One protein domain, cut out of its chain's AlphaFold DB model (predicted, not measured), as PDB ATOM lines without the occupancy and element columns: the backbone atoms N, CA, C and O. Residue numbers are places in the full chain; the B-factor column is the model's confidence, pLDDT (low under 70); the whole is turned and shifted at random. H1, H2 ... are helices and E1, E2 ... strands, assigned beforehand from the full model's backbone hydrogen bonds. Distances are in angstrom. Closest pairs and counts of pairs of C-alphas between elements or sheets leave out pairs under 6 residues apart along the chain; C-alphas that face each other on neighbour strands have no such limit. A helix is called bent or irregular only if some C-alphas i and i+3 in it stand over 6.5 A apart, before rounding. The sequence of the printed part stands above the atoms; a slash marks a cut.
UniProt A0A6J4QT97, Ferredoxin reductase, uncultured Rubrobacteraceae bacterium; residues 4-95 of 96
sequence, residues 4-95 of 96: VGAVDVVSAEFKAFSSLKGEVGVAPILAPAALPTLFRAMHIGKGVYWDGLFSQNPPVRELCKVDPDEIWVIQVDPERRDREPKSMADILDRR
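What this domain is: This is residues 4 to 95 of the 96 residues of the protein "Ferredoxin reductase" of uncultured Rubrobacteraceae bacterium (UniProt A0A6J4QT97). Two hairpins, E1 with E2 and E3 with E4, join in a small curled sheet with H1 packed on it, while H2 only grazes it. From H2 a long stretch with no named element, residues 67 to 87, leads away to the short helix H3, far from the sheet. The printed part has 92 residues, under half of them in named elements, in the order E1 E2 H1 E3 E4 H2 H3; the class is mixed, and the antiparallel sheet runs E2 E1 E4 E3. It is loose, with a radius of gyration of the C-alphas of 15.4 A and spans of 46 by 37 by 21 A.

How they stand to each other: E1, residues 4 to 8, and E2, residues 14 to 18, form a hairpin, with N 6 and O 15 2.9 A apart. H1, residues 26 to 33, is on the sheet; its closest C-alphas to E1 are Pro 32 and Ala 6, 5.3 A. E3, residues 42 to 44, and E4, residues 47 to 50, form a hairpin, with N 49 and O 42 2.8 A apart. E4 is E1's antiparallel neighbour at 111 degrees, with N 50 and O 7 3.1 A apart. H2, residues 60 to 66, only grazes the sheet; its closest C-alphas to E2 are Glu 62 and Ala 16, 7.4 A. H3, residues 88 to 93, is not on the sheet and is apart from H2. Every O i to N i+4 pair is within hydrogen-bond range in H3, against 2 of 4 in H1 and 1 of 3 in H2, where 3 of 4 O i to N i+3 pairs are.

Where its parts are: E1 begins at C-alpha 4 (170.127, 170.545, 251.822); E1 and E2 each measure 13.0 A. H1 measures 11.5 A and is only just irregular, C-alphas 29 and 32 being 6.54 A apart. E3 measures 6.2 A, E4 10.1 A, H2 10.6 A and H3 8.4 A, ending at C-alpha 93 (182.859, 182.525, 268.004).

The domain as a whole: The two C-alphas farthest apart, of Lys 21 and Lys 86, are 46.4 A apart. The printed part has no cut; the link from H2 to H3 is long, 21 residues. Residues 52 to 56 and 95 have pLDDT under 70.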
ATOM      1  N   VAL A   4     170.153 169.914 250.503       90.69
ATOM      2  CA  VAL A   4     170.127 170.545 251.822       90.69
ATOM      3  C   VAL A   4     170.674 169.548 252.835       90.69
ATOM      4  O   VAL A   4     170.155 168.440 252.935       90.69
ATOM      5  N   GLY A   5     171.755 169.902 253.527       89.50
ATOM      6  CA  GLY A   5     172.439 169.020 254.474       89.50
ATOM      7  C   GLY A   5     171.931 169.189 255.901       89.50
ATOM      8  O   GLY A   5     171.825 170.315 256.369       89.50
ATOM      9  N   ALA A   6     171.662 168.093 256.607       90.38
ATOM     10  CA  ALA A   6     171.423 168.100 258.050       90.38
ATOM     11  C   ALA A   6     171.982 166.823 258.690       90.38
ATOM     12  O   ALA A   6     172.262 165.844 257.992       90.38
ATOM     13  N   VAL A   7     172.121 166.810 260.015       89.75
ATOM     14  CA  VAL A   7     172.601 165.638 260.764       89.75
ATOM     15  C   VAL A   7     171.474 165.071 261.608       89.75
ATOM     16  O   VAL A   7     170.782 165.825 262.296       89.75
ATOM     17  N   ASP A   8     171.284 163.752 261.548       91.31
ATOM     18  CA  ASP A   8     170.385 163.063 262.469       91.31
ATOM     19  C   ASP A   8     171.006 163.047 263.872       91.31
ATOM     20  O   ASP A   8     172.117 162.560 264.080       91.31
ATOM     21  N   VAL A   9     170.290 163.605 264.841       89.25
ATOM     22  CA  VAL A   9     170.755 163.815 266.215       89.25
ATOM     23  C   VAL A   9     170.949 162.495 266.961       89.25
ATOM     24  O   VAL A   9     171.735 162.434 267.904       89.25
ATOM     25  N   VAL A  10     170.243 161.436 266.560       89.88
ATOM     26  CA  VAL A  10     170.296 160.134 267.231       89.88
ATOM     27  C   VAL A  10     171.415 159.276 266.654       89.88
ATOM     28  O   VAL A  10     172.184 158.698 267.420       89.88
ATOM     29  N   SER A  11     171.517 159.178 265.325       90.81
ATOM     30  CA  SER A  11     172.533 158.329 264.681       90.81
ATOM     31  C   SER A  11     173.858 159.039 264.401       90.81
ATOM     32  O   SER A  11     174.840 158.371 264.084       90.81
ATOM     33  N   ALA A  12     173.896 160.372 264.506       88.12
ATOM     34  CA  ALA A  12     174.992 161.228 264.045       88.12
ATOM     35  C   ALA A  12     175.282 161.115 262.533       88.12
ATOM     36  O   ALA A  12     176.322 161.577 262.055       88.12
ATOM     37  N   GLU A  13     174.369 160.525 261.757       88.81
ATOM     38  CA  GLU A  13     174.534 160.381 260.314       88.81
ATOM     39  C   GLU A  13     174.160 161.669 259.580       88.81
ATOM     40  O   GLU A  13     173.125 162.294 259.827       88.81
ATOM     41  N   PHE A  14     175.000 162.044 258.617       89.19
ATOM     42  CA  PHE A  14     174.712 163.131 257.694       89.19
ATOM     43  C   PHE A  14     173.674 162.708 256.649       89.19
ATOM     44  O   PHE A  14     173.764 161.627 256.062       89.19
ATOM     45  N   LYS A  15     172.734 163.603 256.345       90.38
ATOM     46  CA  LYS A  15     171.755 163.432 255.274       90.38
ATOM     47  C   LYS A  15     171.699 164.667 254.381       90.38
ATOM     48  O   LYS A  15     171.462 165.774 254.853       90.38
ATOM     49  N   ALA A  16     171.807 164.446 253.072       92.00
ATOM     50  CA  ALA A  16     171.496 165.444 252.053       92.00
ATOM     51  C   ALA A  16     170.085 165.206 251.490       92.00
ATOM     52  O   ALA A  16     169.859 164.237 250.760       92.00
ATOM     53  N   PHE A  17     169.144 166.090 251.812       92.31
ATOM     54  CA  PHE A  17     167.798 166.104 251.239       92.31
ATOM     55  C   PHE A  17     167.851 166.653 249.814       92.31
ATOM     56  O   PHE A  17     168.360 167.755 249.596       92.31
ATOM     57  N   SER A  18     167.327 165.901 248.844       93.06
ATOM     58  CA  SER A  18     167.396 166.271 247.427       93.06
ATOM     59  C   SER A  18     166.060 166.739 246.860       93.06
ATOM     60  O   SER A  18     165.040 166.053 246.964       93.06
ATOM     61  N   SER A  19     166.075 167.872 246.150       94.00
ATOM     62  CA  SER A  19     164.892 168.358 245.430       94.00
ATOM     63  C   SER A  19     164.460 167.410 244.306       94.00
ATOM     64  O   SER A  19     163.276 167.335 243.998       94.00
ATOM     65  N   LEU A  20     165.395 166.656 243.715       92.25
ATOM     66  CA  LEU A  20     165.088 165.668 242.671       92.25
ATOM     67  C   LEU A  20     164.317 164.459 243.215       92.25
ATOM     68  O   LEU A  20     163.624 163.785 242.461       92.25
ATOM     69  N   LYS A  21     164.426 164.195 244.522       93.19
ATOM     70  CA  LYS A  21     163.713 163.117 245.218       93.19
ATOM     71  C   LYS A  21     162.426 163.595 245.899       93.19
ATOM     72  O   LYS A  21     161.789 162.815 246.597       93.19
ATOM     73  N   GLY A  22     162.060 164.872 245.739       93.69
ATOM     74  CA  GLY A  22     160.924 165.472 246.446       93.69
ATOM     75  C   GLY A  22     161.135 165.596 247.959       93.69
ATOM     76  O   GLY A  22     160.169 165.702 248.707       93.69
ATOM     77  N   GLU A  23     162.385 165.569 248.429       94.00
ATOM     78  CA  GLU A  23     162.712 165.580 249.861       94.00
ATOM     79  C   GLU A  23     162.875 166.993 250.433       94.00
ATOM     80  O   GLU A  23     163.055 167.140 251.638       94.00
ATOM     81  N   VAL A  24     162.849 168.030 249.592       92.38
ATOM     82  CA  VAL A  24     163.000 169.426 250.023       92.38
ATOM     83  C   VAL A  24     161.627 170.032 250.304       92.38
ATOM     84  O   VAL A  24     160.758 170.070 249.438       92.38
ATOM     85  N   GLY A  25     161.461 170.547 251.519       90.12
ATOM     86  CA  GLY A  25     160.272 171.252 251.990       90.12
ATOM     87  C   GLY A  25     160.617 172.137 253.187       90.12
ATOM     88  O   GLY A  25     161.790 172.295 253.521       90.12
ATOM     89  N   VAL A  26     159.607 172.687 253.864       90.69
ATOM     90  CA  VAL A  26     159.812 173.648 254.967       90.69
ATOM     91  C   VAL A  26     160.714 173.080 256.067       90.69
ATOM     92  O   VAL A  26     161.687 173.721 256.450       90.69
ATOM     93  N   ALA A  27     160.434 171.869 256.555       90.12
ATOM     94  CA  ALA A  27     161.223 171.287 257.638       90.12
ATOM     95  C   ALA A  27     162.688 170.994 257.239       90.12
ATOM     96  O   ALA A  27     163.581 171.446 257.956       90.12
ATOM     97  N   PRO A  28     162.966 170.339 256.092       89.81
ATOM     98  CA  PRO A  28     164.323 170.196 255.558       89.81
ATOM     99  C   PRO A  28     165.085 171.507 255.350       89.81
ATOM    100  O   PRO A  28     166.293 171.511 255.524       89.81
ATOM    101  N   ILE A  29     164.416 172.609 254.991       88.44
ATOM    102  CA  ILE A  29     165.064 173.925 254.821       88.44
ATOM    103  C   ILE A  29     165.429 174.555 256.170       88.44
ATOM    104  O   ILE A  29     166.453 175.222 256.279       88.44
ATOM    105  N   LEU A  30     164.599 174.358 257.194       86.50
ATOM    106  CA  LEU A  30     164.803 174.955 258.515       86.50
ATOM    107  C   LEU A  30     165.748 174.144 259.409       86.50
ATOM    108  O   LEU A  30     166.422 174.729 260.251       86.50
ATOM    109  N   ALA A  31     165.812 172.820 259.246       84.00
ATOM    110  CA  ALA A  31     166.667 171.960 260.068       84.00
ATOM    111  C   ALA A  31     168.164 172.357 260.051       84.00
ATOM    112  O   ALA A  31     168.737 172.438 261.133       84.00
ATOM    113  N   PRO A  32     168.785 172.698 258.903       73.81
ATOM    114  CA  PRO A  32     170.166 173.181 258.841       73.81
ATOM    115  C   PRO A  32     170.390 174.539 259.511       73.81
ATOM    116  O   PRO A  32     171.520 174.908 259.763       73.81
ATOM    117  N   ALA A  33     169.337 175.314 259.773       75.69
ATOM    118  CA  ALA A  33     169.437 176.581 260.499       75.69
ATOM    119  C   ALA A  33     169.154 176.411 262.004       75.69
ATOM    120  O   ALA A  33     169.231 177.370 262.778       75.69
ATOM    121  N   ALA A  34     168.788 175.199 262.435       75.88
ATOM    122  CA  ALA A  34     168.439 174.912 263.813       75.88
ATOM    123  C   ALA A  34     169.708 174.674 264.640       75.88
ATOM    124  O   ALA A  34     170.094 173.533 264.901       75.88
ATOM    125  N   LEU A  35     170.337 175.769 265.074       75.94
ATOM    126  CA  LEU A  35     171.413 175.729 266.061       75.94
ATOM    127  C   LEU A  35     170.915 175.026 267.340       75.94
ATOM    128  O   LEU A  35     169.919 175.484 267.915       75.94
ATOM    129  N   PRO A  36     171.606 173.981 267.843       72.94
ATOM    130  CA  PRO A  36     171.136 173.180 268.980       72.94
ATOM    131  C   PRO A  36     170.825 173.985 270.246       72.94
ATOM    132  O   PRO A  36     169.971 173.609 271.044       72.94
ATOM    133  N   THR A  37     171.512 175.114 270.436       78.00
ATOM    134  CA  THR A  37     171.342 175.993 271.600       78.00
ATOM    135  C   THR A  37     170.149 176.942 271.496       78.00
ATOM    136  O   THR A  37     169.788 177.555 272.496       78.00
ATOM    137  N   LEU A  38     169.564 177.106 270.307       79.31
ATOM    138  CA  LEU A  38     168.513 178.096 270.040       79.31
ATOM    139  C   LEU A  38     167.209 177.459 269.558       79.31
ATOM    140  O   LEU A  38     166.131 177.973 269.856       79.31
ATOM    141  N   PHE A  39     167.287 176.337 268.841       82.19
ATOM    142  CA  PHE A  39     166.135 175.715 268.203       82.19
ATOM    143  C   PHE A  39     166.059 174.220 268.500       82.19
ATOM    144  O   PHE A  39     167.062 173.510 268.575       82.19
ATOM    145  N   ARG A  40     164.827 173.720 268.640       85.44
ATOM    146  CA  ARG A  40     164.568 172.280 268.759       85.44
ATOM    147  C   ARG A  40     164.903 171.572 267.449       85.44
ATOM    148  O   ARG A  40     164.722 172.143 266.376       85.44
ATOM    149  N   ALA A  41     165.335 170.320 267.560       86.88
ATOM    150  CA  ALA A  41     165.555 169.476 266.398       86.88
ATOM    151  C   ALA A  41     164.243 169.252 265.634       86.88
ATOM    152  O   ALA A  41     163.154 169.182 266.216       86.88
ATOM    153  N   MET A  42     164.357 169.149 264.317       90.12
ATOM    154  CA  MET A  42     163.234 169.006 263.402       90.12
ATOM    155  C   MET A  42     162.982 167.534 263.096       90.12
ATOM    156  O   MET A  42     163.876 166.816 262.656       90.12
ATOM    157  N   HIS A  43     161.743 167.086 263.279       91.38
ATOM    158  CA  HIS A  43     161.341 165.738 262.893       91.38
ATOM    159  C   HIS A  43     161.050 165.695 261.391       91.38
ATOM    160  O   HIS A  43     160.152 166.388 260.909       91.38
ATOM    161  N   ILE A  44     161.798 164.878 260.647       91.56
ATOM    162  CA  ILE A  44     161.616 164.703 259.201       91.56
ATOM    163  C   ILE A  44     161.519 163.205 258.906       91.56
ATOM    164  O   ILE A  44     162.497 162.459 258.985       91.56
ATOM    165  N   GLY A  45     160.315 162.743 258.563       89.56
ATOM    166  CA  GLY A  45     160.036 161.314 258.431       89.56
ATOM    167  C   GLY A  45     160.244 160.593 259.765       89.56
ATOM    168  O   GLY A  45     159.543 160.874 260.731       89.56
ATOM    169  N   LYS A  46     161.200 159.659 259.810       91.12
ATOM    170  CA  LYS A  46     161.559 158.910 261.029       91.12
ATOM    171  C   LYS A  46     162.768 159.486 261.778       91.12
ATOM    172  O   LYS A  46     163.058 159.004 262.866       91.12
ATOM    173  N   GLY A  47     163.466 160.459 261.192       92.19
ATOM    174  CA  GLY A  47     164.681 161.039 261.760       92.19
ATOM    175  C   GLY A  47     164.424 162.353 262.493       92.19
ATOM    176  O   GLY A  47     163.373 162.988 262.325       92.19
ATOM    177  N   VAL A  48     165.405 162.756 263.295       92.94
ATOM    178  CA  VAL A  48     165.384 163.982 264.103       92.94
ATOM    179  C   VAL A  48     166.637 164.772 263.771       92.94
ATOM    180  O   VAL A  48     167.728 164.285 264.020       92.94
ATOM    181  N   TYR A  49     166.497 165.965 263.197       90.62
ATOM    182  CA  TYR A  49     167.597 166.656 262.526       90.62
ATOM    183  C   TYR A  49     167.917 168.021 263.136       90.62
ATOM    184  O   TYR A  49     167.012 168.806 263.432       90.62
ATOM    185  N   TRP A  50     169.210 168.315 263.246       88.38
ATOM    186  CA  TRP A  50     169.757 169.639 263.555       88.38
ATOM    187  C   TRP A  50     170.690 170.117 262.447       88.38
ATOM    188  O   TRP A  50     171.018 169.373 261.514       88.38
ATOM    189  N   ASP A  51     171.132 171.364 262.595       78.12
ATOM    190  CA  ASP A  51     172.258 171.884 261.846       78.12
ATOM    191  C   ASP A  51     173.472 170.961 261.993       78.12
ATOM    192  O   ASP A  51     173.868 170.561 263.091       78.12
ATOM    193  N   GLY A  52     174.050 170.611 260.849       65.81
ATOM    194  CA  GLY A  52     175.237 169.782 260.746       65.81
ATOM    195  C   GLY A  52     176.520 170.566 260.976       65.81
ATOM    196  O   GLY A  52     177.504 170.241 260.319       65.81
ATOM    197  N   LEU A  53     176.516 171.558 261.878       63.78
ATOM    198  CA  LEU A  53     177.599 172.526 262.121       63.78
ATOM    199  C   LEU A  53     178.993 171.871 262.276       63.78
ATOM    200  O   LEU A  53     180.004 172.479 261.963       63.78
ATOM    201  N   PHE A  54     179.050 170.600 262.701       55.84
ATOM    202  CA  PHE A  54     180.288 169.818 262.872       55.84
ATOM    203  C   PHE A  54     180.488 168.669 261.866       55.84
ATOM    204  O   PHE A  54     181.401 167.864 262.033       55.84
ATOM    205  N   SER A  55     179.620 168.531 260.863       63.41
ATOM    206  CA  SER A  55     179.615 167.397 259.933       63.41
ATOM    207  C   SER A  55     180.063 167.811 258.532       63.41
ATOM    208  O   SER A  55     181.244 167.681 258.213       63.41
ATOM    209  N   GLN A  56     179.145 168.291 257.687       67.75
ATOM    210  CA  GLN A  56     179.422 168.735 256.319       67.75
ATOM    211  C   GLN A  56     178.422 169.821 255.913       67.75
ATOM    212  O   GLN A  56     177.251 169.534 255.664       67.75
ATOM    213  N   ASN A  57     178.883 171.066 255.825       74.31
ATOM    214  CA  ASN A  57     178.098 172.180 255.304       74.31
ATOM    215  C   ASN A  57     179.009 173.096 254.463       74.31
ATOM    216  O   ASN A  57     179.921 173.698 255.028       74.31
ATOM    217  N   PRO A  58     178.814 173.198 253.134       79.62
ATOM    218  CA  PRO A  58     177.776 172.538 252.327       79.62
ATOM    219  C   PRO A  58     178.077 171.044 252.022       79.62
ATOM    220  O   PRO A  58     179.208 170.598 252.219       79.62
ATOM    221  N   PRO A  59     177.102 170.249 251.518       85.81
ATOM    222  CA  PRO A  59     177.268 168.832 251.136       85.81
ATOM    223  C   PRO A  59     178.136 168.633 249.876       85.81
ATOM    224  O   PRO A  59     177.666 168.167 248.835       85.81
ATOM    225  N   VAL A  60     179.416 169.015 249.933       88.19
ATOM    226  CA  VAL A  60     180.314 169.013 248.761       88.19
ATOM    227  C   VAL A  60     180.482 167.606 248.180       88.19
ATOM    228  O   VAL A  60     180.436 167.439 246.963       88.19
ATOM    229  N   ARG A  61     180.603 166.572 249.025       88.06
ATOM    230  CA  ARG A  61     180.781 165.183 248.561       88.06
ATOM    231  C   ARG A  61     179.591 164.682 247.749       88.06
ATOM    232  O   ARG A  61     179.764 163.911 246.808       88.06
ATOM    233  N   GLU A  62     178.382 165.090 248.106       89.00
ATOM    234  CA  GLU A  62     177.155 164.736 247.402       89.00
ATOM    235  C   GLU A  62     177.002 165.543 246.117       89.00
ATOM    236  O   GLU A  62     176.524 164.996 245.125       89.00
ATOM    237  N   LEU A  63     177.452 166.800 246.109       89.06
ATOM    238  CA  LEU A  63     177.495 167.626 244.901       89.06
ATOM    239  C   LEU A  63     178.469 167.062 243.857       89.06
ATOM    240  O   LEU A  63     178.138 167.053 242.678       89.06
ATOM    241  N   CYS A  64     179.604 166.488 244.262       90.69
ATOM    242  CA  CYS A  64     180.516 165.811 243.327       90.69
ATOM    243  C   CYS A  64     179.871 164.619 242.595       90.69
ATOM    244  O   CYS A  64     180.316 164.252 241.514       90.69
ATOM    245  N   LYS A  65     178.817 163.999 243.150       89.88
ATOM    246  CA  LYS A  65     178.163 162.826 242.538       89.88
ATOM    247  C   LYS A  65     177.339 163.170 241.295       89.88
ATOM    248  O   LYS A  65     176.906 162.251 240.608       89.88
ATOM    249  N   VAL A  66     177.087 164.454 241.033       88.12
ATOM    250  CA  VAL A  66     176.380 164.910 239.825       88.12
ATOM    251  C   VAL A  66     177.308 165.455 238.742       88.12
ATOM    252  O   VAL A  66     176.813 166.067 237.806       88.12
ATOM    253  N   ASP A  67     178.616 165.218 238.874       90.75
ATOM    254  CA  ASP A  67     179.647 165.575 237.891       90.75
ATOM    255  C   ASP A  67     179.584 167.044 237.416       90.75
ATOM    256  O   ASP A  67     179.396 167.313 236.230       90.75
ATOM    257  N   PRO A  68     179.645 168.025 238.342       92.88
ATOM    258  CA  PRO A  68     179.641 169.430 237.955       92.88
ATOM    259  C   PRO A  68     180.997 169.834 237.362       92.88
ATOM    260  O   PRO A  68     182.038 169.428 237.878       92.88
ATOM    261  N   ASP A  69     180.991 170.718 236.361       95.94
ATOM    262  CA  ASP A  69     182.225 171.310 235.822       95.94
ATOM    263  C   ASP A  69     183.004 172.085 236.901       95.94
ATOM    264  O   ASP A  69     184.231 172.024 236.973       95.94
ATOM    265  N   GLU A  70     182.282 172.797 237.774       94.81
ATOM    266  CA  GLU A  70     182.847 173.607 238.853       94.81
ATOM    267  C   GLU A  70     181.972 173.565 240.115       94.81
ATOM    268  O   GLU A  70     180.741 173.503 240.050       94.81
ATOM    269  N   ILE A  71     182.607 173.671 241.289       91.94
ATOM    270  CA  ILE A  71     181.926 173.862 242.577       91.94
ATOM    271  C   ILE A  71     182.451 175.141 243.221       91.94
ATOM    272  O   ILE A  71     183.634 175.258 243.532       91.94
ATOM    273  N   TRP A  72     181.541 176.077 243.470       92.81
ATOM    274  CA  TRP A  72     181.834 177.332 244.145       92.81
ATOM    275  C   TRP A  72     181.386 177.227 245.601       92.81
ATOM    276  O   TRP A  72     180.212 176.981 245.882       92.81
ATOM    277  N   VAL A  73     182.323 177.405 246.532       89.38
ATOM    278  CA  VAL A  73     182.049 177.354 247.973       89.38
ATOM    279  C   VAL A  73     182.125 178.765 248.537       89.38
ATOM    280  O   VAL A  73     183.162 179.419 248.454       89.38
ATOM    281  N   ILE A  74     181.023 179.225 249.126       88.19
ATOM    282  CA  ILE A  74     180.956 180.509 249.825       88.19
ATOM    283  C   ILE A  74     181.117 180.219 251.317       88.19
ATOM    284  O   ILE A  74     180.208 179.679 251.944       88.19
ATOM    285  N   GLN A  75     182.283 180.550 251.867       84.69
ATOM    286  CA  GLN A  75     182.542 180.458 253.301       84.69
ATOM    287  C   GLN A  75     182.156 181.775 253.972       84.69
ATOM    288  O   GLN A  75     182.545 182.846 253.507       84.69
ATOM    289  N   VAL A  76     181.368 181.685 255.042       82.62
ATOM    290  CA  VAL A  76     180.986 182.850 255.850       82.62
ATOM    291  C   VAL A  76     182.077 183.146 256.875       82.62
ATOM    292  O   VAL A  76     182.539 184.284 256.957       82.62
ATOM    293  N   ASP A  77     182.523 182.119 257.599       82.31
ATOM    294  CA  ASP A  77     183.578 182.247 258.596       82.31
ATOM    295  C   ASP A  77     184.973 182.030 257.989       82.31
ATOM    296  O   ASP A  77     185.174 181.124 257.173       82.31
ATOM    297  N   PRO A  78     185.959 182.869 258.354       79.75
ATOM    298  CA  PRO A  78     187.304 182.772 257.811       79.75
ATOM    299  C   PRO A  78     188.062 181.582 258.410       79.75
ATOM    300  O   PRO A  78     188.114 181.406 259.626       79.75
ATOM    301  N   GLU A  79     188.769 180.833 257.560       80.50
ATOM    302  CA  GLU A  79     189.593 179.687 257.979       80.50
ATOM    303  C   GLU A  79     190.722 180.086 258.954       80.50
ATOM    304  O   GLU A  79     191.139 179.312 259.819       80.50
ATOM    305  N   ARG A  80     191.236 181.316 258.829       84.94
ATOM    306  CA  ARG A  80     192.346 181.837 259.636       84.94
ATOM    307  C   ARG A  80     191.966 183.154 260.299       84.94
ATOM    308  O   ARG A  80     191.292 183.989 259.706       84.94
ATOM    309  N   ARG A  81     192.469 183.357 261.520       84.19
ATOM    310  CA  ARG A  81     192.413 184.639 262.234       84.19
ATOM    311  C   ARG A  81     193.813 185.075 262.632       84.19
ATOM    312  O   ARG A  81     194.615 184.253 263.067       84.19
ATOM    313  N   ASP A  82     194.069 186.374 262.533       88.62
ATOM    314  CA  ASP A  82     195.397 186.959 262.761       88.62
ATOM    315  C   ASP A  82     195.836 186.943 264.230       88.62
ATOM    316  O   ASP A  82     197.003 187.176 264.541       88.62
ATOM    317  N   ARG A  83     194.896 186.736 265.159       89.94
ATOM    318  CA  ARG A  83     195.135 186.845 266.600       89.94
ATOM    319  C   ARG A  83     194.532 185.669 267.352       89.94
ATOM    320  O   ARG A  83     193.490 185.135 266.978       89.94
ATOM    321  N   GLU A  84     195.196 185.299 268.440       91.69
ATOM    322  CA  GLU A  84     194.702 184.308 269.390       91.69
ATOM    323  C   GLU A  84     193.442 184.832 270.109       91.69
ATOM    324  O   GLU A  84     193.452 185.981 270.568       91.69
ATOM    325  N   PRO A  85     192.368 184.026 270.225       90.44
ATOM    326  CA  PRO A  85     191.183 184.393 270.997       90.44
ATOM    327  C   PRO A  85     191.539 184.495 272.487       90.44
ATOM    328  O   PRO A  85     192.141 183.579 273.043       90.44
ATOM    329  N   LYS A  86     191.169 185.601 273.147       94.00
ATOM    330  CA  LYS A  86     191.522 185.844 274.565       94.00
ATOM    331  C   LYS A  86     190.319 185.931 275.495       94.00
ATOM    332  O   LYS A  86     190.492 185.965 276.711       94.00
ATOM    333  N   SER A  87     189.111 185.965 274.942       93.56
ATOM    334  CA  SER A  87     187.866 185.964 275.704       93.56
ATOM    335  C   SER A  87     187.032 184.718 275.415       93.56
ATOM    336  O   SER A  87     187.161 184.087 274.367       93.56
ATOM    337  N   MET A  88     186.119 184.384 276.331       90.00
ATOM    338  CA  MET A  88     185.134 183.320 276.102       90.00
ATOM    339  C   MET A  88     184.282 183.581 274.856       90.00
ATOM    340  O   MET A  88     183.926 182.633 274.166       90.00
ATOM    341  N   ALA A  89     183.983 184.848 274.557       86.88
ATOM    342  CA  ALA A  89     183.274 185.223 273.340       86.88
ATOM    343  C   ALA A  89     184.094 184.870 272.092       86.88
ATOM    344  O   ALA A  89     183.572 184.192 271.218       86.88
ATOM    345  N   ASP A  90     185.386 185.222 272.051       86.44
ATOM    346  CA  ASP A  90     186.261 184.891 270.915       86.44
ATOM    347  C   ASP A  90     186.422 183.374 270.724       86.44
ATOM    348  O   ASP A  90     186.541 182.888 269.601       86.44
ATOM    349  N   ILE A  91     186.452 182.615 271.826       85.81
ATOM    350  CA  ILE A  91     186.559 181.150 271.791       85.81
ATOM    351  C   ILE A  91     185.268 180.532 271.249       85.81
ATOM    352  O   ILE A  91     185.329 179.640 270.405       85.81
ATOM    353  N   LEU A  92     184.106 180.994 271.725       82.75
ATOM    354  CA  LEU A  92     182.799 180.510 271.271       82.75
ATOM    355  C   LEU A  92     182.522 180.883 269.816       82.75
ATOM    356  O   LEU A  92     181.947 180.076 269.094       82.75
ATOM    357  N   ASP A  93     182.953 182.067 269.389       80.88
ATOM    358  CA  ASP A  93     182.859 182.525 268.004       80.88
ATOM    359  C   ASP A  93     183.645 181.608 267.057       80.88
ATOM    360  O   ASP A  93     183.203 181.336 265.951       80.88
ATOM    361  N   ARG A  94     184.753 181.018 267.528       78.81
ATOM    362  CA  ARG A  94     185.549 180.045 266.761       78.81
ATOM    363  C   ARG A  94     184.899 178.667 266.582       78.81
ATOM    364  O   ARG A  94     185.514 177.791 265.976       78.81
ATOM    365  N   ARG A  95     183.747 178.427 267.216       68.44
ATOM    366  CA  ARG A  95     182.969 177.187 267.080       68.44
ATOM    367  C   ARG A  95     182.088 177.205 265.827       68.44
ATOM    368  O   ARG A  95     181.657 176.133 265.412       68.44
TER     369      ARG A  95